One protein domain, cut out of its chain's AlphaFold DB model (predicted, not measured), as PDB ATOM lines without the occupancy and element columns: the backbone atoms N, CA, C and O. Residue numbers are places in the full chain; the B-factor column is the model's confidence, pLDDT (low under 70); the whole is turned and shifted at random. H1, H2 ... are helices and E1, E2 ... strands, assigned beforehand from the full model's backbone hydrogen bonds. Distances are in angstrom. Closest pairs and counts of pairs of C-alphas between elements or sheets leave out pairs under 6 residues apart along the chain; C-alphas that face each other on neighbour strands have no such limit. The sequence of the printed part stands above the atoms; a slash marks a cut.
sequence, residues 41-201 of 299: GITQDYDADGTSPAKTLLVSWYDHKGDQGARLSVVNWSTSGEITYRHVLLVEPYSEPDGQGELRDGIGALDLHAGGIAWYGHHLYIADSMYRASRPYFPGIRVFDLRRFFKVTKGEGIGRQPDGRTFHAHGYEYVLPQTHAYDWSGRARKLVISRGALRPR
ATOM      1  N   GLY A  41     185.845 106.128 155.221       96.94
ATOM      2  CA  GLY A  41     185.471 107.525 155.011       96.94
ATOM      3  C   GLY A  41     184.366 108.007 155.944       96.94
ATOM      4  O   GLY A  41     183.481 107.225 156.300       96.94
ATOM      5  N   ILE A  42     184.378 109.297 156.289       97.94
ATOM      6  CA  ILE A  42     183.296 109.965 157.024       97.94
ATOM      7  C   ILE A  42     183.055 111.375 156.491       97.94
ATOM      8  O   ILE A  42     183.982 112.150 156.306       97.94
ATOM      9  N   THR A  43     181.793 111.724 156.284       96.81
ATOM     10  CA  THR A  43     181.347 113.080 155.932       96.81
ATOM     11  C   THR A  43     179.968 113.312 156.532       96.81
ATOM     12  O   THR A  43     179.328 112.362 156.992       96.81
ATOM     13  N   GLN A  44     179.503 114.552 156.571       93.12
ATOM     14  CA  GLN A  44     178.215 114.870 157.178       93.12
ATOM     15  C   GLN A  44     177.462 115.949 156.416       93.12
ATOM     16  O   GLN A  44     178.006 116.591 155.520       93.12
ATOM     17  N   ASP A  45     176.210 116.168 156.797       90.81
ATOM     18  CA  ASP A  45     175.330 117.147 156.162       90.81
ATOM     19  C   ASP A  45     175.913 118.569 156.150       90.81
ATOM     20  O   ASP A  45     175.743 119.283 155.162       90.81
ATOM     21  N   TYR A  46     176.669 118.951 157.186       91.44
ATOM     22  CA  TYR A  46     177.396 120.225 157.225       91.44
ATOM     23  C   TYR A  46     178.398 120.388 156.068       91.44
ATOM     24  O   TYR A  46     178.541 121.493 155.548       91.44
ATOM     25  N   ASP A  47     179.079 119.315 155.646       89.25
ATOM     26  CA  ASP A  47     180.033 119.376 154.526       89.25
ATOM     27  C   ASP A  47     179.316 119.622 153.186       89.25
ATOM     28  O   ASP A  47     179.893 120.207 152.267       89.25
ATOM     29  N   ALA A  48     178.057 119.184 153.081       87.62
ATOM     30  CA  ALA A  48     177.278 119.229 151.854       87.62
ATOM     31  C   ALA A  48     176.719 120.620 151.552       87.62
ATOM     32  O   ALA A  48     177.095 121.247 150.560       87.62
ATOM     33  N   ASP A  49     175.778 121.046 152.390       85.12
ATOM     34  CA  ASP A  49     175.082 122.337 152.364       85.12
ATOM     35  C   ASP A  49     174.340 122.637 153.687       85.12
ATOM     36  O   ASP A  49     173.735 123.700 153.828       85.12
ATOM     37  N   GLY A  50     174.387 121.725 154.667       80.62
ATOM     38  CA  GLY A  50     173.716 121.855 155.960       80.62
ATOM     39  C   GLY A  50     172.187 121.786 155.894       80.62
ATOM     40  O   GLY A  50     171.530 122.189 156.851       80.62
ATOM     41  N   THR A  51     171.604 121.322 154.782       78.94
ATOM     42  CA  THR A  51     170.143 121.339 154.573       78.94
ATOM     43  C   THR A  51     169.436 120.037 154.947       78.94
ATOM     44  O   THR A  51     168.213 119.943 154.807       78.94
ATOM     45  N   SER A  52     170.167 119.024 155.429       78.75
ATOM     46  CA  SER A  52     169.547 117.763 155.839       78.75
ATOM     47  C   SER A  52     168.531 118.004 156.966       78.75
ATOM     48  O   SER A  52     168.839 118.705 157.931       78.75
ATOM     49  N   PRO A  53     167.324 117.407 156.905       76.62
ATOM     50  CA  PRO A  53     166.301 117.591 157.938       76.62
ATOM     51  C   PRO A  53     166.705 117.004 159.301       76.62
ATOM     52  O   PRO A  53     166.066 117.296 160.311       76.62
ATOM     53  N   ALA A  54     167.745 116.167 159.334       82.06
ATOM     54  CA  ALA A  54     168.330 115.603 160.538       82.06
ATOM     55  C   ALA A  54     169.858 115.599 160.433       82.06
ATOM     56  O   ALA A  54     170.414 115.467 159.339       82.06
ATOM     57  N   LYS A  55     170.540 115.656 161.582       87.25
ATOM     58  CA  LYS A  55     171.998 115.529 161.634       87.25
ATOM     59  C   LYS A  55     172.415 114.172 161.075       87.25
ATOM     60  O   LYS A  55     172.051 113.124 161.616       87.25
ATOM     61  N   THR A  56     173.149 114.194 159.968       92.31
ATOM     62  CA  THR A  56     173.396 113.001 159.158       92.31
ATOM     63  C   THR A  56     174.886 112.797 158.976       92.31
ATOM     64  O   THR A  56     175.561 113.651 158.415       92.31
ATOM     65  N   LEU A  57     175.383 111.637 159.400       95.19
ATOM     66  CA  LEU A  57     176.729 111.173 159.072       95.19
ATOM     67  C   LEU A  57     176.631 110.125 157.967       95.19
ATOM     68  O   LEU A  57     175.799 109.217 158.011       95.19
ATOM     69  N   LEU A  58     177.514 110.232 156.986       97.62
ATOM     70  CA  LEU A  58     177.747 109.209 155.985       97.62
ATOM     71  C   LEU A  58     179.075 108.531 156.298       97.62
ATOM     72  O   LEU A  58     180.069 109.211 156.539       97.62
ATOM     73  N   VAL A  59     179.092 107.198 156.292       98.44
ATOM     74  CA  VAL A  59     180.314 106.409 156.507       98.44
ATOM     75  C   VAL A  59     180.486 105.399 155.386       98.44
ATOM     76  O   VAL A  59     179.598 104.574 155.161       98.44
ATOM     77  N   SER A  60     181.620 105.442 154.689       97.94
ATOM     78  CA  SER A  60     181.950 104.442 153.672       97.94
ATOM     79  C   SER A  60     182.586 103.211 154.308       97.94
ATOM     80  O   SER A  60     183.334 103.300 155.283       97.94
ATOM     81  N   TRP A  61     182.292 102.049 153.731       97.19
ATOM     82  CA  TRP A  61     182.912 100.782 154.086       97.19
ATOM     83  C   TRP A  61     183.300 100.024 152.832       97.19
ATOM     84  O   TRP A  61     182.559 100.048 151.848       97.19
ATOM     85  N   TYR A  62     184.379  99.255 152.907       94.69
ATOM     86  CA  TYR A  62     184.732  98.286 151.875       94.69
ATOM     87  C   TYR A  62     184.709  96.856 152.415       94.69
ATOM     88  O   TYR A  62     184.908  96.607 153.613       94.69
ATOM     89  N   ASP A  63     184.438  95.915 151.517       93.50
ATOM     90  CA  ASP A  63     184.483  94.490 151.793       93.50
ATOM     91  C   ASP A  63     185.946  94.026 151.820       93.50
ATOM     92  O   ASP A  63     186.591  93.823 150.795       93.50
ATOM     93  N   HIS A  64     186.503  93.886 153.020       89.75
ATOM     94  CA  HIS A  64     187.893  93.487 153.236       89.75
ATOM     95  C   HIS A  64     188.100  91.966 153.109       89.75
ATOM     96  O   HIS A  64     189.241  91.510 153.016       89.75
ATOM     97  N   LYS A  65     187.033  91.154 153.166       87.75
ATOM     98  CA  LYS A  65     187.140  89.679 153.155       87.75
ATOM     99  C   LYS A  65     186.242  88.981 152.134       87.75
ATOM    100  O   LYS A  65     186.141  87.759 152.173       87.75
ATOM    101  N   GLY A  66     185.589  89.732 151.263       88.31
ATOM    102  CA  GLY A  66     184.701  89.225 150.231       88.31
ATOM    103  C   GLY A  66     184.830  90.032 148.947       88.31
ATOM    104  O   GLY A  66     185.874  90.617 148.663       88.31
ATOM    105  N   ASP A  67     183.761  90.019 148.168       88.25
ATOM    106  CA  ASP A  67     183.674  90.531 146.805       88.25
ATOM    107  C   ASP A  67     182.446  91.431 146.587       88.25
ATOM    108  O   ASP A  67     182.135  91.794 145.456       88.25
ATOM    109  N   GLN A  68     181.766  91.849 147.662       92.06
ATOM    110  CA  GLN A  68     180.550  92.670 147.564       92.06
ATOM    111  C   GLN A  68     180.843  94.153 147.292       92.06
ATOM    112  O   GLN A  68     179.915  94.949 147.164       92.06
ATOM    113  N   GLY A  69     182.116  94.540 147.207       92.12
ATOM    114  CA  GLY A  69     182.515  95.905 146.891       92.12
ATOM    115  C   GLY A  69     182.470  96.831 148.100       92.12
ATOM    116  O   GLY A  69     183.144  96.595 149.103       92.12
ATOM    117  N   ALA A  70     181.684  97.902 148.008       95.12
ATOM    118  CA  ALA A  70     181.585  98.928 149.039       95.12
ATOM    119  C   ALA A  70     180.133  99.231 149.420       95.12
ATOM    120  O   ALA A  70     179.197  98.995 148.658       95.12
ATOM    121  N   ARG A  71     179.943  99.795 150.611       97.38
ATOM    122  CA  ARG A  71     178.636 100.238 151.112       97.38
ATOM    123  C   ARG A  71     178.753 101.569 151.841       97.38
ATOM    124  O   ARG A  71     179.824 101.942 152.314       97.38
ATOM    125  N   LEU A  72     177.624 102.248 151.967       97.94
ATOM    126  CA  LEU A  72     177.470 103.496 152.698       97.94
ATOM    127  C   LEU A  72     176.533 103.272 153.883       97.94
ATOM    128  O   LEU A  72     175.413 102.801 153.693       97.94
ATOM    129  N   SER A  73     176.953 103.625 155.092       98.25
ATOM    130  CA  SER A  73     176.018 103.813 156.201       98.25
ATOM    131  C   SER A  73     175.471 105.229 156.145       98.25
ATOM    132  O   SER A  73     176.245 106.181 156.209       98.25
ATOM    133  N   VAL A  74     174.150 105.354 156.064       96.94
ATOM    134  CA  VAL A  74     173.441 106.612 156.311       96.94
ATOM    135  C   VAL A  74     173.029 106.601 157.777       96.94
ATOM    136  O   VAL A  74     172.195 105.783 158.171       96.94
ATOM    137  N   VAL A  75     173.669 107.442 158.584       96.06
ATOM    138  CA  VAL A  75     173.519 107.479 160.041       96.06
ATOM    139  C   VAL A  75     172.753 108.734 160.431       96.06
ATOM    140  O   VAL A  75     173.212 109.844 160.179       96.06
ATOM    141  N   ASN A  76     171.616 108.553 161.095       92.69
ATOM    142  CA  ASN A  76     170.947 109.620 161.824       92.69
ATOM    143  C   ASN A  76     171.512 109.645 163.247       92.69
ATOM    144  O   ASN A  76     171.438 108.638 163.962       92.69
ATOM    145  N   TRP A  77     172.100 110.773 163.642       88.19
ATOM    146  CA  TRP A  77     172.761 110.897 164.936       88.19
ATOM    147  C   TRP A  77     172.208 112.053 165.764       88.19
ATOM    148  O   TRP A  77     171.771 113.080 165.252       88.19
ATOM    149  N   SER A  78     172.265 111.909 167.086       83.88
ATOM    150  CA  SER A  78     172.020 113.012 168.011       83.88
ATOM    151  C   SER A  78     172.778 112.791 169.318       83.88
ATOM    152  O   SER A  78     173.187 111.674 169.626       83.88
ATOM    153  N   THR A  79     172.973 113.856 170.094       79.25
ATOM    154  CA  THR A  79     173.620 113.776 171.414       79.25
ATOM    155  C   THR A  79     172.693 113.260 172.517       79.25
ATOM    156  O   THR A  79     173.175 112.904 173.590       79.25
ATOM    157  N   SER A  80     171.376 113.258 172.288       78.44
ATOM    158  CA  SER A  80     170.347 112.978 173.300       78.44
ATOM    159  C   SER A  80     169.343 111.894 172.901       78.44
ATOM    160  O   SER A  80     168.448 111.586 173.682       78.44
ATOM    161  N   GLY A  81     169.443 111.357 171.690       77.00
ATOM    162  CA  GLY A  81     168.517 110.382 171.121       77.00
ATOM    163  C   GLY A  81     169.229 109.139 170.599       77.00
ATOM    164  O   GLY A  81     170.456 109.040 170.618       77.00
ATOM    165  N   GLU A  82     168.434 108.179 170.144       84.25
ATOM    166  CA  GLU A  82     168.928 106.914 169.611       84.25
ATOM    167  C   GLU A  82     169.666 107.121 168.283       84.25
ATOM    168  O   GLU A  82     169.203 107.837 167.392       84.25
ATOM    169  N   ILE A  83     170.830 106.485 168.156       89.81
ATOM    170  CA  ILE A  83     171.578 106.444 166.904       89.81
ATOM    171  C   ILE A  83     170.971 105.347 166.044       89.81
ATOM    172  O   ILE A  83     170.954 104.186 166.440       89.81
ATOM    173  N   THR A  84     170.517 105.705 164.849       93.38
ATOM    174  CA  THR A  84     169.984 104.737 163.887       93.38
ATOM    175  C   THR A  84     170.739 104.861 162.580       93.38
ATOM    176  O   THR A  84     171.176 105.944 162.190       93.38
ATOM    177  N   TYR A  85     170.920 103.744 161.886       96.38
ATOM    178  CA  TYR A  85     171.577 103.765 160.593       96.38
ATOM    179  C   TYR A  85     171.072 102.666 159.677       96.38
ATOM    180  O   TYR A  85     170.507 101.657 160.105       96.38
ATOM    181  N   ARG A  86     171.314 102.864 158.384       96.31
ATOM    182  CA  ARG A  86     171.054 101.866 157.353       96.31
ATOM    183  C   ARG A  86     172.235 101.773 156.409       96.31
ATOM    184  O   ARG A  86     172.765 102.792 155.975       96.31
ATOM    185  N   HIS A  87     172.609 100.545 156.069       97.81
ATOM    186  CA  HIS A  87     173.590 100.300 155.021       97.81
ATOM    187  C   HIS A  87     172.928 100.290 153.645       97.81
ATOM    188  O   HIS A  87     171.877  99.677 153.452       97.81
ATOM    189  N   VAL A  88     173.588 100.931 152.691       98.06
ATOM    190  CA  VAL A  88     173.221 100.995 151.276       98.06
ATOM    191  C   VAL A  88     174.391 100.446 150.470       98.06
ATOM    192  O   VAL A  88     175.518 100.908 150.648       98.06
ATOM    193  N   LEU A  89     174.153  99.463 149.601       97.75
ATOM    194  CA  LEU A  89     175.224  98.906 148.771       97.75
ATOM    195  C   LEU A  89     175.567  99.873 147.631       97.75
ATOM    196  O   LEU A  89     174.669 100.384 146.961       97.75
ATOM    197  N   LEU A  90     176.854 100.119 147.399       97.06
ATOM    198  CA  LEU A  90     177.315 100.898 146.252       97.06
ATOM    199  C   LEU A  90     177.465  99.967 145.051       97.06
ATOM    200  O   LEU A  90     178.126  98.932 145.148       97.06
ATOM    201  N   VAL A  91     176.844 100.325 143.928       94.19
ATOM    202  CA  VAL A  91     176.766  99.443 142.752       94.19
ATOM    203  C   VAL A  91     177.216 100.147 141.479       94.19
ATOM    204  O   VAL A  91     177.100 101.368 141.351       94.19
ATOM    205  N   GLU A  92     177.709  99.367 140.522       88.94
ATOM    206  CA  GLU A  92     177.964  99.833 139.158       88.94
ATOM    207  C   GLU A  92     176.740  99.507 138.292       88.94
ATOM    208  O   GLU A  92     176.392  98.328 138.167       88.94
ATOM    209  N   PRO A  93     176.046 100.509 137.724       89.44
ATOM    210  CA  PRO A  93     175.045 100.242 136.704       89.44
ATOM    211  C   PRO A  93     175.742  99.844 135.400       89.44
ATOM    212  O   PRO A  93     176.747 100.444 135.015       89.44
ATOM    213  N   TYR A  94     175.189  98.865 134.698       82.81
ATOM    214  CA  TYR A  94     175.660  98.456 133.378       82.81
ATOM    215  C   TYR A  94     174.468  98.088 132.492       82.81
ATOM    216  O   TYR A  94     173.367  97.861 132.995       82.81
ATOM    217  N   SER A  95     174.691  97.996 131.184       83.88
ATOM    218  CA  SER A  95     173.702  97.468 130.242       83.88
ATOM    219  C   SER A  95     174.330  96.330 129.444       83.88
ATOM    220  O   SER A  95     175.425  96.491 128.901       83.88
ATOM    221  N   GLU A  96     173.652  95.189 129.374       78.69
ATOM    222  CA  GLU A  96     174.110  94.006 128.636       78.69
ATOM    223  C   GLU A  96     172.951  93.380 127.843       78.69
ATOM    224  O   GLU A  96     171.799  93.506 128.262       78.69
ATOM    225  N   PRO A  97     173.205  92.760 126.676       82.44
ATOM    226  CA  PRO A  97     172.156  92.100 125.910       82.44
ATOM    227  C   PRO A  97     171.647  90.849 126.636       82.44
ATOM    228  O   PRO A  97     172.434  90.075 127.181       82.44
ATOM    229  N   ASP A  98     170.333  90.634 126.621       82.19
ATOM    230  CA  ASP A  98     169.720  89.390 127.083       82.19
ATOM    231  C   ASP A  98     169.924  88.240 126.076       82.19
ATOM    232  O   ASP A  98     170.568  88.386 125.035       82.19
ATOM    233  N   GLY A  99     169.372  87.060 126.385       80.50
ATOM    234  CA  GLY A  99     169.474  85.876 125.522       80.50
ATOM    235  C   GLY A  99     168.829  86.038 124.138       80.50
ATOM    236  O   GLY A  99     169.017  85.174 123.283       80.50
ATOM    237  N   GLN A 100     168.077  87.119 123.912       85.62
ATOM    238  CA  GLN A 100     167.466  87.486 122.637       85.62
ATOM    239  C   GLN A 100     168.204  88.650 121.948       85.62
ATOM    240  O   GLN A 100     167.830  89.027 120.840       85.62
ATOM    241  N   GLY A 101     169.269  89.180 122.558       83.75
ATOM    242  CA  GLY A 101     170.068  90.284 122.025       83.75
ATOM    243  C   GLY A 101     169.581  91.679 122.429       83.75
ATOM    244  O   GLY A 101     170.196  92.664 122.022       83.75
ATOM    245  N   GLU A 102     168.524  91.787 123.236       85.50
ATOM    246  CA  GLU A 102     167.970  93.076 123.666       85.50
ATOM    247  C   GLU A 102     168.740  93.622 124.871       85.50
ATOM    248  O   GLU A 102     168.924  92.924 125.867       85.50
ATOM    249  N   LEU A 103     169.174  94.885 124.819       83.69
ATOM    250  CA  LEU A 103     169.909  95.504 125.926       83.69
ATOM    251  C   LEU A 103     169.029  95.641 127.178       83.69
ATOM    252  O   LEU A 103     167.932  96.203 127.139       83.69
ATOM    253  N   ARG A 104     169.544  95.167 128.314       82.56
ATOM    254  CA  ARG A 104     168.915  95.258 129.634       82.56
ATOM    255  C   ARG A 104     169.841  95.936 130.625       82.56
ATOM    256  O   ARG A 104     171.018  95.602 130.716       82.56
ATOM    257  N   ASP A 105     169.268  96.822 131.432       85.75
ATOM    258  CA  ASP A 105     169.985  97.431 132.548       85.75
ATOM    259  C   ASP A 105     170.113  96.452 133.719       85.75
ATOM    260  O   ASP A 105     169.131  95.813 134.133       85.75
ATOM    261  N   GLY A 106     171.327  96.389 134.257       86.31
ATOM    262  CA  GLY A 106     171.760  95.585 135.387       86.31
ATOM    263  C   GLY A 106     172.474  96.423 136.450       86.31
ATOM    264  O   GLY A 106     172.781  97.602 136.257       86.31
ATOM    265  N   ILE A 107     172.735  95.792 137.593       91.50
ATOM    266  CA  ILE A 107     173.609  96.331 138.637       91.50
ATOM    267  C   ILE A 107     174.625  95.267 139.028       91.50
ATOM    268  O   ILE A 107     174.282  94.091 139.145       91.50
ATOM    269  N   GLY A 108     175.866  95.690 139.232       87.94
ATOM    270  CA  GLY A 108     176.969  94.825 139.627       87.94
ATOM    271  C   GLY A 108     177.651  95.311 140.896       87.94
ATOM    272  O   GLY A 108     177.512  96.470 141.305       87.94
ATOM    273  N   ALA A 109     178.407  94.408 141.519       85.00
ATOM    274  CA  ALA A 109     179.274  94.769 142.627       85.00
ATOM    275  C   ALA A 109     180.375  95.691 142.101       85.00
ATOM    276  O   ALA A 109     181.066  95.372 141.134       85.00
ATOM    277  N   LEU A 110     180.543  96.834 142.754       77.81
ATOM    278  CA  LEU A 110     181.635  97.739 142.451       77.81
ATOM    279  C   LEU A 110     182.835  97.305 143.296       77.81
ATOM    280  O   LEU A 110     182.909  97.659 144.470       77.81
ATOM    281  N   ASP A 111     183.755  96.512 142.732       76.12
ATOM    282  CA  ASP A 111     185.031  96.200 143.399       76.12
ATOM    283  C   ASP A 111     185.691  97.553 143.739       76.12
ATOM    284  O   ASP A 111     186.039  98.330 142.857       76.12
ATOM    285  N   LEU A 112     185.739  97.957 145.000       79.56
ATOM    286  CA  LEU A 112     186.062  99.336 145.378       79.56
ATOM    287  C   LEU A 112     186.689  99.305 146.758       79.56
ATOM    288  O   LEU A 112     186.077  98.824 147.711       79.56
ATOM    289  N   HIS A 113     187.888  99.869 146.876       85.06
ATOM    290  CA  HIS A 113     188.410 100.242 148.181       85.06
ATOM    291  C   HIS A 113     187.889 101.642 148.491       85.06
ATOM    292  O   HIS A 113     188.507 102.637 148.114       85.06
ATOM    293  N   ALA A 114     186.709 101.717 149.108       84.81
ATOM    294  CA  ALA A 114     186.091 102.989 149.451       84.81
ATOM    295  C   ALA A 114     186.875 103.642 150.591       84.81
ATOM    296  O   ALA A 114     186.633 103.318 151.747       84.81
ATOM    297  N   GLY A 115     187.825 104.514 150.250       88.50
ATOM    298  CA  GLY A 115     188.614 105.292 151.200       88.50
ATOM    299  C   GLY A 115     187.841 106.499 151.733       88.50
ATOM    300  O   GLY A 115     186.627 106.429 151.957       88.50
ATOM    301  N   GLY A 116     188.552 107.618 151.905       93.06
ATOM    302  CA  GLY A 116     187.965 108.889 152.331       93.06
ATOM    303  C   GLY A 116     186.844 109.374 151.407       93.06
ATOM    304  O   GLY A 116     186.845 109.094 150.198       93.06
ATOM    305  N   ILE A 117     185.883 110.092 151.986       96.62
ATOM    306  CA  ILE A 117     184.689 110.565 151.278       96.62
ATOM    307  C   ILE A 117     184.448 112.053 151.497       96.62
ATOM    308  O   ILE A 117     184.784 112.610 152.532       96.62
ATOM    309  N   ALA A 118     183.814 112.690 150.519       95.44
ATOM    310  CA  ALA A 118     183.348 114.064 150.631       95.44
ATOM    311  C   ALA A 118     181.924 114.164 150.092       95.44
ATOM    312  O   ALA A 118     181.644 113.700 148.984       95.44
ATOM    313  N   TRP A 119     181.029 114.773 150.860       94.75
ATOM    314  CA  TRP A 119     179.681 115.099 150.415       94.75
ATOM    315  C   TRP A 119     179.617 116.586 150.066       94.75
ATOM    316  O   TRP A 119     179.957 117.429 150.884       94.75
ATOM    317  N   TYR A 120     179.207 116.902 148.836       91.75
ATOM    318  CA  TYR A 120     178.981 118.270 148.376       91.75
ATOM    319  C   TYR A 120     177.682 118.369 147.564       91.75
ATOM    320  O   TYR A 120     177.509 117.670 146.556       91.75
ATOM    321  N   GLY A 121     176.758 119.235 147.997       91.00
ATOM    322  CA  GLY A 121     175.412 119.330 147.427       91.00
ATOM    323  C   GLY A 121     174.706 117.969 147.404       91.00
ATOM    324  O   GLY A 121     174.479 117.351 148.438       91.00
ATOM    325  N   HIS A 122     174.388 117.450 146.217       91.50
ATOM    326  CA  HIS A 122     173.750 116.132 146.065       91.50
ATOM    327  C   HIS A 122     174.721 114.987 145.761       91.50
ATOM    328  O   HIS A 122     174.274 113.869 145.516       91.50
ATOM    329  N   HIS A 123     176.030 115.240 145.734       94.38
ATOM    330  CA  HIS A 123     177.009 114.250 145.304       94.38
ATOM    331  C   HIS A 123     177.881 113.774 146.461       94.38
ATOM    332  O   HIS A 123     178.408 114.574 147.235       94.38
ATOM    333  N   LEU A 124     178.071 112.460 146.519       96.00
ATOM    334  CA  LEU A 124     179.083 111.810 147.332       96.00
ATOM    335  C   LEU A 124     180.270 111.439 146.443       96.00
ATOM    336  O   LEU A 124     180.112 110.711 145.460       96.00
ATOM    337  N   TYR A 125     181.449 111.915 146.815       95.12
ATOM    338  CA  TYR A 125     182.722 111.598 146.186       95.12
ATOM    339  C   TYR A 125     183.464 110.601 147.066       95.12
ATOM    340  O   TYR A 125     183.599 110.821 148.266       95.12
ATOM    341  N   ILE A 126     183.956 109.519 146.471       94.31
ATOM    342  CA  ILE A 126     184.704 108.472 147.171       94.31
ATOM    343  C   ILE A 126     186.070 108.328 146.519       94.31
ATOM    344  O   ILE A 126     186.156 108.115 145.307       94.31
ATOM    345  N   ALA A 127     187.129 108.423 147.321       91.44
ATOM    346  CA  ALA A 127     188.474 108.088 146.880       91.44
ATOM    347  C   ALA A 127     188.611 106.562 146.761       91.44
ATOM    348  O   ALA A 127     188.538 105.842 147.755       91.44
ATOM    349  N   ASP A 128     188.810 106.078 145.537       87.56
ATOM    350  CA  ASP A 128     189.100 104.679 145.238       87.56
ATOM    351  C   ASP A 128     190.612 104.485 145.146       87.56
ATOM    352  O   ASP A 128     191.252 104.946 144.196       87.56
ATOM    353  N   SER A 129     191.181 103.812 146.142       75.94
ATOM    354  CA  SER A 129     192.608 103.479 146.185       75.94
ATOM    355  C   SER A 129     192.919 102.081 145.634       75.94
ATOM    356  O   SER A 129     194.089 101.685 145.614       75.94
ATOM    357  N   MET A 130     191.915 101.324 145.173       73.88
ATOM    358  CA  MET A 130     192.116  99.949 144.725       73.88
ATOM    359  C   MET A 130     192.831  99.913 143.374       73.88
ATOM    360  O   MET A 130     192.300 100.336 142.349       73.88
ATOM    361  N   TYR A 131     194.024  99.318 143.353       64.56
ATOM    362  CA  TYR A 131     194.688  98.910 142.120       64.56
ATOM    363  C   TYR A 131     194.704  97.386 142.015       64.56
ATOM    364  O   TYR A 131     195.260  96.694 142.870       64.56
ATOM    365  N   ARG A 132     194.148  96.855 140.924       64.81
ATOM    366  CA  ARG A 132     194.291  95.450 140.532       64.81
ATOM    367  C   ARG A 132     194.627  95.391 139.050       64.81
ATOM    368  O   ARG A 132     193.888  95.926 138.233       64.81
ATOM    369  N   ALA A 133     195.720  94.708 138.713       54.91
ATOM    370  CA  ALA A 133     196.212  94.595 137.336       54.91
ATOM    371  C   ALA A 133     195.188  93.980 136.362       54.91
ATOM    372  O   ALA A 133     195.269  94.211 135.163       54.91
ATOM    373  N   SER A 134     194.221  93.215 136.874       56.69
ATOM    374  CA  SER A 134     193.146  92.587 136.103       56.69
ATOM    375  C   SER A 134     191.935  93.492 135.844       56.69
ATOM    376  O   SER A 134     190.954  93.021 135.272       56.69
ATOM    377  N   ARG A 135     191.945  94.756 136.287       62.41
ATOM    378  CA  ARG A 135     190.769  95.632 136.205       62.41
ATOM    379  C   ARG A 135     190.822  96.586 135.014       62.41
ATOM    380  O   ARG A 135     191.882  97.133 134.722       62.41
ATOM    381  N   PRO A 136     189.670  96.863 134.376       56.34
ATOM    382  CA  PRO A 136     189.580  97.846 133.298       56.34
ATOM    383  C   PRO A 136     189.627  99.305 133.795       56.34
ATOM    384  O   PRO A 136     189.693 100.217 132.973       56.34
ATOM    385  N   TYR A 137     189.613  99.533 135.115       63.38
ATOM    386  CA  TYR A 137     189.593 100.860 135.737       63.38
ATOM    387  C   TYR A 137     190.767 101.050 136.700       63.38
ATOM    388  O   TYR A 137     191.161 100.131 137.418       63.38
ATOM    389  N   PHE A 138     191.303 102.269 136.720       68.31
ATOM    390  CA  PHE A 138     192.380 102.686 137.617       68.31
ATOM    391  C   PHE A 138     191.806 103.273 138.918       68.31
ATOM    392  O   PHE A 138     190.646 103.698 138.927       68.31
ATOM    393  N   PRO A 139     192.608 103.353 140.000       78.62
ATOM    394  CA  PRO A 139     192.291 104.176 141.167       78.62
ATOM    395  C   PRO A 139     191.810 105.571 140.749       78.62
ATOM    396  O   PRO A 139     192.213 106.087 139.702       78.62
ATOM    397  N   GLY A 140     190.968 106.212 141.547       83.44
ATOM    398  CA  GLY A 140     190.370 107.478 141.136       83.44
ATOM    399  C   GLY A 140     189.332 108.001 142.110       83.44
ATOM    400  O   GLY A 140     189.384 107.726 143.305       83.44
ATOM    401  N   ILE A 141     188.384 108.772 141.585       88.12
ATOM    402  CA  ILE A 141     187.220 109.231 142.344       88.12
ATOM    403  C   ILE A 141     185.965 108.589 141.755       88.12
ATOM    404  O   ILE A 141     185.755 108.615 140.539       88.12
ATOM    405  N   ARG A 142     185.124 108.006 142.609       89.75
ATOM    406  CA  ARG A 142     183.777 107.539 142.250       89.75
ATOM    407  C   ARG A 142     182.756 108.542 142.759       89.75
ATOM    408  O   ARG A 142     182.927 109.080 143.851       89.75
ATOM    409  N   VAL A 143     181.722 108.809 141.970       93.31
ATOM    410  CA  VAL A 143     180.703 109.810 142.299       93.31
ATOM    411  C   VAL A 143     179.323 109.179 142.288       93.31
ATOM    412  O   VAL A 143     178.916 108.552 141.306       93.31
ATOM    413  N   PHE A 144     178.574 109.418 143.356       94.56
ATOM    414  CA  PHE A 144     177.212 108.937 143.545       94.56
ATOM    415  C   PHE A 144     176.275 110.126 143.772       94.56
ATOM    416  O   PHE A 144     176.612 111.037 144.521       94.56
ATOM    417  N   ASP A 145     175.108 110.128 143.127       94.19
ATOM    418  CA  ASP A 145     174.064 111.137 143.353       94.19
ATOM    419  C   ASP A 145     173.139 110.644 144.470       94.19
ATOM    420  O   ASP A 145     172.372 109.700 144.276       94.19
ATOM    421  N   LEU A 146     173.199 111.285 145.637       94.00
ATOM    422  CA  LEU A 146     172.443 110.927 146.842       94.00
ATOM    423  C   LEU A 146     170.924 111.132 146.693       94.00
ATOM    424  O   LEU A 146     170.166 110.805 147.598       94.00
ATOM    425  N   ARG A 147     170.438 111.621 145.548       92.56
ATOM    426  CA  ARG A 147     169.002 111.620 145.216       92.56
ATOM    427  C   ARG A 147     168.549 110.318 144.550       92.56
ATOM    428  O   ARG A 147     167.358 110.141 144.314       92.56
ATOM    429  N   ARG A 148     169.481 109.416 144.212       94.12
ATOM    430  CA  ARG A 148     169.242 108.209 143.400       94.12
ATOM    431  C   ARG A 148     169.392 106.914 144.197       94.12
ATOM    432  O   ARG A 148     169.986 105.950 143.722       94.12
ATOM    433  N   PHE A 149     168.849 106.883 145.410       94.50
ATOM    434  CA  PHE A 149     168.693 105.628 146.140       94.50
ATOM    435  C   PHE A 149     167.613 104.771 145.476       94.50
ATOM    436  O   PHE A 149     166.485 105.225 145.288       94.50
ATOM    437  N   PHE A 150     167.937 103.516 145.169       92.88
ATOM    438  CA  PHE A 150     166.976 102.557 144.629       92.88
ATOM    439  C   PHE A 150     166.660 101.500 145.671       92.88
ATOM    440  O   PHE A 150     167.566 100.916 146.264       92.88
ATOM    441  N   LYS A 151     165.369 101.237 145.872       96.31
ATOM    442  CA  LYS A 151     164.921 100.087 146.650       96.31
ATOM    443  C   LYS A 151     165.021  98.830 145.787       96.31
ATOM    444  O   LYS A 151     164.587  98.838 144.638       96.31
ATOM    445  N   VAL A 152     165.568  97.765 146.356       96.69
ATOM    446  CA  VAL A 152     165.704  96.453 145.713       96.69
ATOM    447  C   VAL A 152     164.990  95.382 146.536       96.69
ATOM    448  O   VAL A 152     164.620  95.605 147.694       96.69
ATOM    449  N   THR A 153     164.773  94.215 145.938       97.06
ATOM    450  CA  THR A 153     164.190  93.068 146.636       97.06
ATOM    451  C   THR A 153     165.281  92.395 147.462       97.06
ATOM    452  O   THR A 153     166.364  92.098 146.956       97.06
ATOM    453  N   LYS A 154     165.010  92.144 148.749       94.25
ATOM    454  CA  LYS A 154     165.940  91.390 149.595       94.25
ATOM    455  C   LYS A 154     166.046  89.959 149.076       94.25
ATOM    456  O   LYS A 154     165.067  89.220 149.103       94.25
ATOM    457  N   GLY A 155     167.245  89.582 148.666       94.62
ATOM    458  CA  GLY A 155     167.563  88.249 148.184       94.62
ATOM    459  C   GLY A 155     169.064  88.072 148.002       94.62
ATOM    460  O   GLY A 155     169.834  89.035 148.097       94.62
ATOM    461  N   GLU A 156     169.468  86.830 147.774       94.06
ATOM    462  CA  GLU A 156     170.859  86.456 147.525       94.06
ATOM    463  C   GLU A 156     171.334  86.911 146.138       94.06
ATOM    464  O   GLU A 156     170.539  87.111 145.217       94.06
ATOM    465  N   GLY A 157     172.655  87.032 145.990       94.62
ATOM    466  CA  GLY A 157     173.287  87.468 144.744       94.62
ATOM    467  C   GLY A 157     173.070  88.951 144.435       94.62
ATOM    468  O   GLY A 157     172.559  89.710 145.254       94.62
ATOM    469  N   ILE A 158     173.492  89.381 143.251       94.88
ATOM    470  CA  ILE A 158     173.379  90.765 142.789       94.88
ATOM    471  C   ILE A 158     172.890  90.791 141.346       94.88
ATOM    472  O   ILE A 158     173.188  89.881 140.577       94.88
ATOM    473  N   GLY A 159     172.136  91.827 140.993       92.75
ATOM    474  CA  GLY A 159     171.690  92.057 139.624       92.75
ATOM    475  C   GLY A 159     170.209  91.777 139.415       92.75
ATOM    476  O   GLY A 159     169.440  91.551 140.358       92.75
ATOM    477  N   ARG A 160     169.801  91.857 138.148       92.44
ATOM    478  CA  ARG A 160     168.420  91.642 137.714       92.44
ATOM    479  C   ARG A 160     168.042  90.171 137.873       92.44
ATOM    480  O   ARG A 160     168.832  89.288 137.558       92.44
ATOM    481  N   GLN A 161     166.830  89.918 138.349       93.50
ATOM    482  CA  GLN A 161     166.324  88.564 138.558       93.50
ATOM    483  C   GLN A 161     165.606  88.017 137.311       93.50
ATOM    484  O   GLN A 161     165.198  88.802 136.449       93.50
ATOM    485  N   PRO A 162     165.404  86.684 137.204       90.62
ATOM    486  CA  PRO A 162     164.754  86.057 136.046       90.62
ATOM    487  C   PRO A 162     163.332  86.554 135.745       90.62
ATOM    488  O   PRO A 162     162.866  86.421 134.618       90.62
ATOM    489  N   ASP A 163     162.644  87.152 136.724       90.62
ATOM    490  CA  ASP A 163     161.337  87.793 136.520       90.62
ATOM    491  C   ASP A 163     161.403  89.072 135.658       90.62
ATOM    492  O   ASP A 163     160.370  89.638 135.291       90.62
ATOM    493  N   GLY A 164     162.616  89.547 135.355       86.81
ATOM    494  CA  GLY A 164     162.878  90.718 134.535       86.81
ATOM    495  C   GLY A 164     162.433  92.038 135.163       86.81
ATOM    496  O   GLY A 164     162.433  93.048 134.465       86.81
ATOM    497  N   ARG A 165     162.052  92.073 136.444       87.06
ATOM    498  CA  ARG A 165     161.486  93.257 137.117       87.06
ATOM    499  C   ARG A 165     162.172  93.577 138.434       87.06
ATOM    500  O   ARG A 165     162.265  94.752 138.785       87.06
ATOM    501  N   THR A 166     162.629  92.564 139.157       94.06
ATOM    502  CA  THR A 166     163.270  92.741 140.457       94.06
ATOM    503  C   THR A 166     164.787  92.691 140.344       94.06
ATOM    504  O   THR A 166     165.367  92.161 139.394       94.06
ATOM    505  N   PHE A 167     165.434  93.288 141.339       95.62
ATOM    506  CA  PHE A 167     166.877  93.271 141.507       95.62
ATOM    507  C   PHE A 167     167.197  92.767 142.907       95.62
ATOM    508  O   PHE A 167     166.487  93.117 143.852       95.62
ATOM    509  N   HIS A 168     168.267  91.990 143.032       97.25
ATOM    510  CA  HIS A 168     168.873  91.637 144.314       97.25
ATOM    511  C   HIS A 168     170.201  92.374 144.484       97.25
ATOM    512  O   HIS A 168     170.822  92.812 143.511       97.25
ATOM    513  N   ALA A 169     170.633  92.512 145.735       96.44
ATOM    514  CA  ALA A 169     171.897  93.147 146.087       96.44
ATOM    515  C   ALA A 169     172.432  92.587 147.410       96.44
ATOM    516  O   ALA A 169     172.512  93.302 148.397       96.44
ATOM    517  N   HIS A 170     172.751  91.297 147.460       95.44
ATOM    518  CA  HIS A 170     173.339  90.603 148.609       95.44
ATOM    519  C   HIS A 170     172.570  90.809 149.927       95.44
ATOM    520  O   HIS A 170     173.160  91.074 150.975       95.44
ATOM    521  N   GLY A 171     171.238  90.753 149.866       96.12
ATOM    522  CA  GLY A 171     170.356  90.960 151.018       96.12
ATOM    523  C   GLY A 171     170.152  92.421 151.443       96.12
ATOM    524  O   GLY A 171     169.393  92.674 152.384       96.12
ATOM    525  N   TYR A 172     170.776  93.393 150.767       97.06
ATOM    526  CA  TYR A 172     170.514  94.814 151.000       97.06
ATOM    527  C   TYR A 172     169.117  95.189 150.502       97.06
ATOM    528  O   TYR A 172     168.586  94.596 149.569       97.06
ATOM    529  N   GLU A 173     168.512  96.189 151.142       96.69
ATOM    530  CA  GLU A 173     167.205  96.732 150.739       96.69
ATOM    531  C   GLU A 173     167.345  97.947 149.815       96.69
ATOM    532  O   GLU A 173     166.415  98.285 149.089       96.69
ATOM    533  N   TYR A 174     168.508  98.599 149.837       97.56
ATOM    534  CA  TYR A 174     168.786  99.788 149.047       97.56
ATOM    535  C   TYR A 174     170.162  99.701 148.405       97.56
ATOM    536  O   TYR A 174     171.126  99.247 149.030       97.56
ATOM    537  N   VAL A 175     170.243 100.209 147.180       97.62
ATOM    538  CA  VAL A 175     171.489 100.404 146.443       97.62
ATOM    539  C   VAL A 175     171.640 101.865 146.030       97.62
ATOM    540  O   VAL A 175     170.650 102.586 145.872       97.62
ATOM    541  N   LEU A 176     172.885 102.292 145.836       97.56
ATOM    542  CA  LEU A 176     173.236 103.603 145.308       97.56
ATOM    543  C   LEU A 176     174.160 103.417 144.093       97.56
ATOM    544  O   LEU A 176     175.330 103.059 144.263       97.56
ATOM    545  N   PRO A 177     173.649 103.612 142.867       95.00
ATOM    546  CA  PRO A 177     174.435 103.444 141.655       95.00
ATOM    547  C   PRO A 177     175.451 104.562 141.459       95.00
ATOM    548  O   PRO A 177     175.152 105.747 141.642       95.00
ATOM    549  N   GLN A 178     176.647 104.180 141.024       93.06
ATOM    550  CA  GLN A 178     177.658 105.116 140.557       93.06
ATOM    551  C   GLN A 178     177.120 105.917 139.367       93.06
ATOM    552  O   GLN A 178     176.557 105.365 138.426       93.06
ATOM    553  N   THR A 179     177.321 107.232 139.402       89.94
ATOM    554  CA  THR A 179     176.881 108.153 138.341       89.94
ATOM    555  C   THR A 179     178.039 108.655 137.494       89.94
ATOM    556  O   THR A 179     177.872 108.873 136.299       89.94
ATOM    557  N   HIS A 180     179.214 108.828 138.104       87.44
ATOM    558  CA  HIS A 180     180.422 109.257 137.410       87.44
ATOM    559  C   HIS A 180     181.646 108.563 138.002       87.44
ATOM    560  O   HIS A 180     181.668 108.185 139.175       87.44
ATOM    561  N   ALA A 181     182.684 108.443 137.183       83.75
ATOM    562  CA  ALA A 181     183.992 107.976 137.598       83.75
ATOM    563  C   ALA A 181     185.072 108.865 136.994       83.75
ATOM    564  O   ALA A 181     184.963 109.380 135.882       83.75
ATOM    565  N   TYR A 182     186.124 109.033 137.772       81.50
ATOM    566  CA  TYR A 182     187.198 109.958 137.520       81.50
ATOM    567  C   TYR A 182     188.522 109.225 137.705       81.50
ATOM    568  O   TYR A 182     189.121 109.253 138.779       81.50
ATOM    569  N   ASP A 183     188.945 108.534 136.651       77.50
ATOM    570  CA  ASP A 183     190.080 107.617 136.718       77.50
ATOM    571  C   ASP A 183     191.419 108.347 136.670       77.50
ATOM    572  O   ASP A 183     191.613 109.307 135.911       77.50
ATOM    573  N   TRP A 184     192.367 107.850 137.459       71.19
ATOM    574  CA  TRP A 184     193.751 108.279 137.393       71.19
ATOM    575  C   TRP A 184     194.398 107.773 136.100       71.19
ATOM    576  O   TRP A 184     194.595 106.580 135.893       71.19
ATOM    577  N   SER A 185     194.781 108.706 135.229       63.25
ATOM    578  CA  SER A 185     195.382 108.405 133.917       63.25
ATOM    579  C   SER A 185     196.888 108.100 133.941       63.25
ATOM    580  O   SER A 185     197.499 107.951 132.882       63.25
ATOM    581  N   GLY A 186     197.531 108.074 135.115       55.97
ATOM    582  CA  GLY A 186     198.961 107.761 135.264       55.97
ATOM    583  C   GLY A 186     199.958 108.795 134.710       55.97
ATOM    584  O   GLY A 186     201.161 108.630 134.891       55.97
ATOM    585  N   ARG A 187     199.509 109.870 134.042       46.00
ATOM    586  CA  ARG A 187     200.383 110.764 133.244       46.00
ATOM    587  C   ARG A 187     200.714 112.130 133.861       46.00
ATOM    588  O   ARG A 187     201.384 112.928 133.210       46.00
ATOM    589  N   ALA A 188     200.294 112.434 135.088       41.91
ATOM    590  CA  ALA A 188     200.546 113.748 135.688       41.91
ATOM    591  C   ALA A 188     200.932 113.684 137.174       41.91
ATOM    592  O   ALA A 188     200.338 112.951 137.956       41.91
ATOM    593  N   ARG A 189     201.882 114.547 137.577       38.03
ATOM    594  CA  ARG A 189     202.203 114.875 138.987       38.03
ATOM    595  C   ARG A 189     201.099 115.697 139.688       38.03
ATOM    596  O   ARG A 189     201.273 116.130 140.821       38.03
ATOM    597  N   LYS A 190     199.983 115.937 138.993       39.41
ATOM    598  CA  LYS A 190     198.735 116.554 139.458       39.41
ATOM    599  C   LYS A 190     197.617 115.551 139.183       39.41
ATOM    600  O   LYS A 190     197.684 114.863 138.169       39.41
ATOM    601  N   LEU A 191     196.614 115.466 140.055       38.94
ATOM    602  CA  LEU A 191     195.452 114.596 139.864       38.94
ATOM    603  C   LEU A 191     194.766 114.946 138.526       38.94
ATOM    604  O   LEU A 191     194.074 115.955 138.424       38.94
ATOM    605  N   VAL A 192     195.026 114.155 137.478       39.72
ATOM    606  CA  VAL A 192     194.342 114.251 136.182       39.72
ATOM    607  C   VAL A 192     193.377 113.090 136.101       39.72
ATOM    608  O   VAL A 192     193.750 111.945 135.840       39.72
ATOM    609  N   ILE A 193     192.140 113.463 136.350       49.00
ATOM    610  CA  ILE A 193     190.936 112.673 136.249       49.00
ATOM    611  C   ILE A 193     190.524 112.622 134.772       49.00
ATOM    612  O   ILE A 193     190.343 113.674 134.152       49.00
ATOM    613  N   SER A 194     190.390 111.432 134.183       40.88
ATOM    614  CA  SER A 194     189.921 111.316 132.798       40.88
ATOM    615  C   SER A 194     188.925 110.178 132.588       40.88
ATOM    616  O   SER A 194     189.326 109.050 132.320       40.88
ATOM    617  N   ARG A 195     187.632 110.520 132.603       39.38
ATOM    618  CA  ARG A 195     186.622 110.101 131.613       39.38
ATOM    619  C   ARG A 195     185.345 110.926 131.830       39.38
ATOM    620  O   ARG A 195     184.913 111.123 132.956       39.38
ATOM    621  N   GLY A 196     184.800 111.464 130.739       42.41
ATOM    622  CA  GLY A 196     183.781 112.521 130.720       42.41
ATOM    623  C   GLY A 196     184.346 113.812 130.116       42.41
ATOM    624  O   GLY A 196     185.510 114.135 130.325       42.41
ATOM    625  N   ALA A 197     183.551 114.553 129.340       44.47
ATOM    626  CA  ALA A 197     183.970 115.785 128.649       44.47
ATOM    627  C   ALA A 197     184.444 116.920 129.590       44.47
ATOM    628  O   ALA A 197     184.897 117.969 129.136       44.47
ATOM    629  N   LEU A 198     184.377 116.702 130.903       47.31
ATOM    630  CA  LEU A 198     184.876 117.594 131.934       47.31
ATOM    631  C   LEU A 198     186.257 117.115 132.384       47.31
ATOM    632  O   LEU A 198     186.416 116.004 132.882       47.31
ATOM    633  N   ARG A 199     187.264 117.979 132.228       54.75
ATOM    634  CA  ARG A 199     188.570 117.834 132.881       54.75
ATOM    635  C   ARG A 199     188.534 118.647 134.174       54.75
ATOM    636  O   ARG A 199     188.920 119.818 134.127       54.75
ATOM    637  N   PRO A 200     188.057 118.096 135.305       56.66
ATOM    638  CA  PRO A 200     188.128 118.822 136.561       56.66
ATOM    639  C   PRO A 200     189.598 119.132 136.855       56.66
ATOM    640  O   PRO A 200     190.472 118.264 136.776       56.66
ATOM    641  N   ARG A 201     189.880 120.405 137.127       55.09
ATOM    642  CA  ARG A 201     191.176 120.864 137.622       55.09
ATOM    643  C   ARG A 201     190.970 121.272 139.066       55.09
ATOM    644  O   ARG A 201     190.067 122.050 139.351       55.09
TER     645      ARG A 201
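This is residues 41 to 201 of the 299 residues of an uncharacterized protein of Streptomyces hygroscopicus (UniProt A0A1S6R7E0). One strongly twisted sheet winds round into a small, nearly closed barrel made of E1, E2, E3, E4, E6, E7, E8 and E11, with E6 coming back beside E1 although the two are not neighbour strands. The E3-E4 and E4-E5 hairpins reach out from it in opposite directions and make the longest axis, the tiny E9-E10 hairpin packs on E5, short H1 sits beside E6, and residues 184 to 201 are a tail without named elements. The printed part has 161 residues, with one named helix and 11 named strands in the order E1, H1, then E2 to E11; the class is mostly strand, though under half of the residues are in named elements. The large sheet is branched and mixed, and the small one, E9 and E10, is antiparallel. The whole is compact, with a radius of gyration of the C-alphas of 16.8 A and spans of 56 by 45 by 31 A.

Find C-alpha 41 at (185.471, 107.525, 155.011), where E1, residues 41 to 44, begins. Directly after it comes H1, residues 45 to 48. Then read E2, residues 56 to 63, 22.8 A long, and E3, residues 70 to 76, 19.8 A. E4, residues 84 to 97, is the longest strand by residues; it runs 40.1 A from C-alpha 84 at (169.984, 104.737, 163.887) to C-alpha 97. E5, residues 103 to 109, measures 19.2 A. Next come E6, residues 114 to 120, E7, residues 123 to 128, and E8, residues 140 to 145. E9, residues 158 to 160, and E10, residues 167 to 169, have three residues each. E11, residues 174 to 183, is 25.8 A long, bends by 56 degrees at residue 180 and ends at C-alpha 183 at (190.080, 107.617, 136.718).

Start at E1, an edge strand, antiparallel to E2, where N 58 and O 43 are 2.8 A apart. E2, E3, E4 and E5 form a meander, each strand the antiparallel neighbour of the one before; look for N 61 and O 71 at 2.8 A, N 72 and O 88 at 2.8 A, and N 106 and O 94 at 2.8 A. E4 has three neighbours: E3, beside residues 84 to 90, and E5, beside residues 91 to 97, lie on one side of it, and E11, beside residues 88 to 93, on the other side. E4 and E11 are parallel at 64 degrees, with N 176 and O 89 at 2.8 A. E11 is antiparallel to E8 at 140 degrees, with N 182 and O 141 at 2.8 A. E6, E7 and E8 form a second meander, with N 125 and O 118 at 2.8 A and N 126 and O 142 at 2.8 A. The closest C-alphas of E1 and E6, those of Gly 41 and Gly 116, are 3.9 A apart. H1 is on the branched sheet at a height of 5.3 A, over none of its strands; it is too short for an O i to N i+4 pair, and its one O i to N i+3 pair is within range. In the E9 and E10 hairpin, N 159 and O 168 are 3.0 A apart, and the closest C-alphas of E5 and E9, those of Ile 107 and Gly 159, are 4.8 A apart.

Look at Ser 80 and Gln 100 for the two C-alphas farthest apart, 56.8 A. The printed part has no cut. The links E7 to E8 and E8 to E9 are long. Residues 150 to 151 pair antiparallel with residues 174 to 175 of E11. The mean pLDDT of the printed part is 84.1; expect low confidence, under 70, at residues 131 to 138 and 185 to 201.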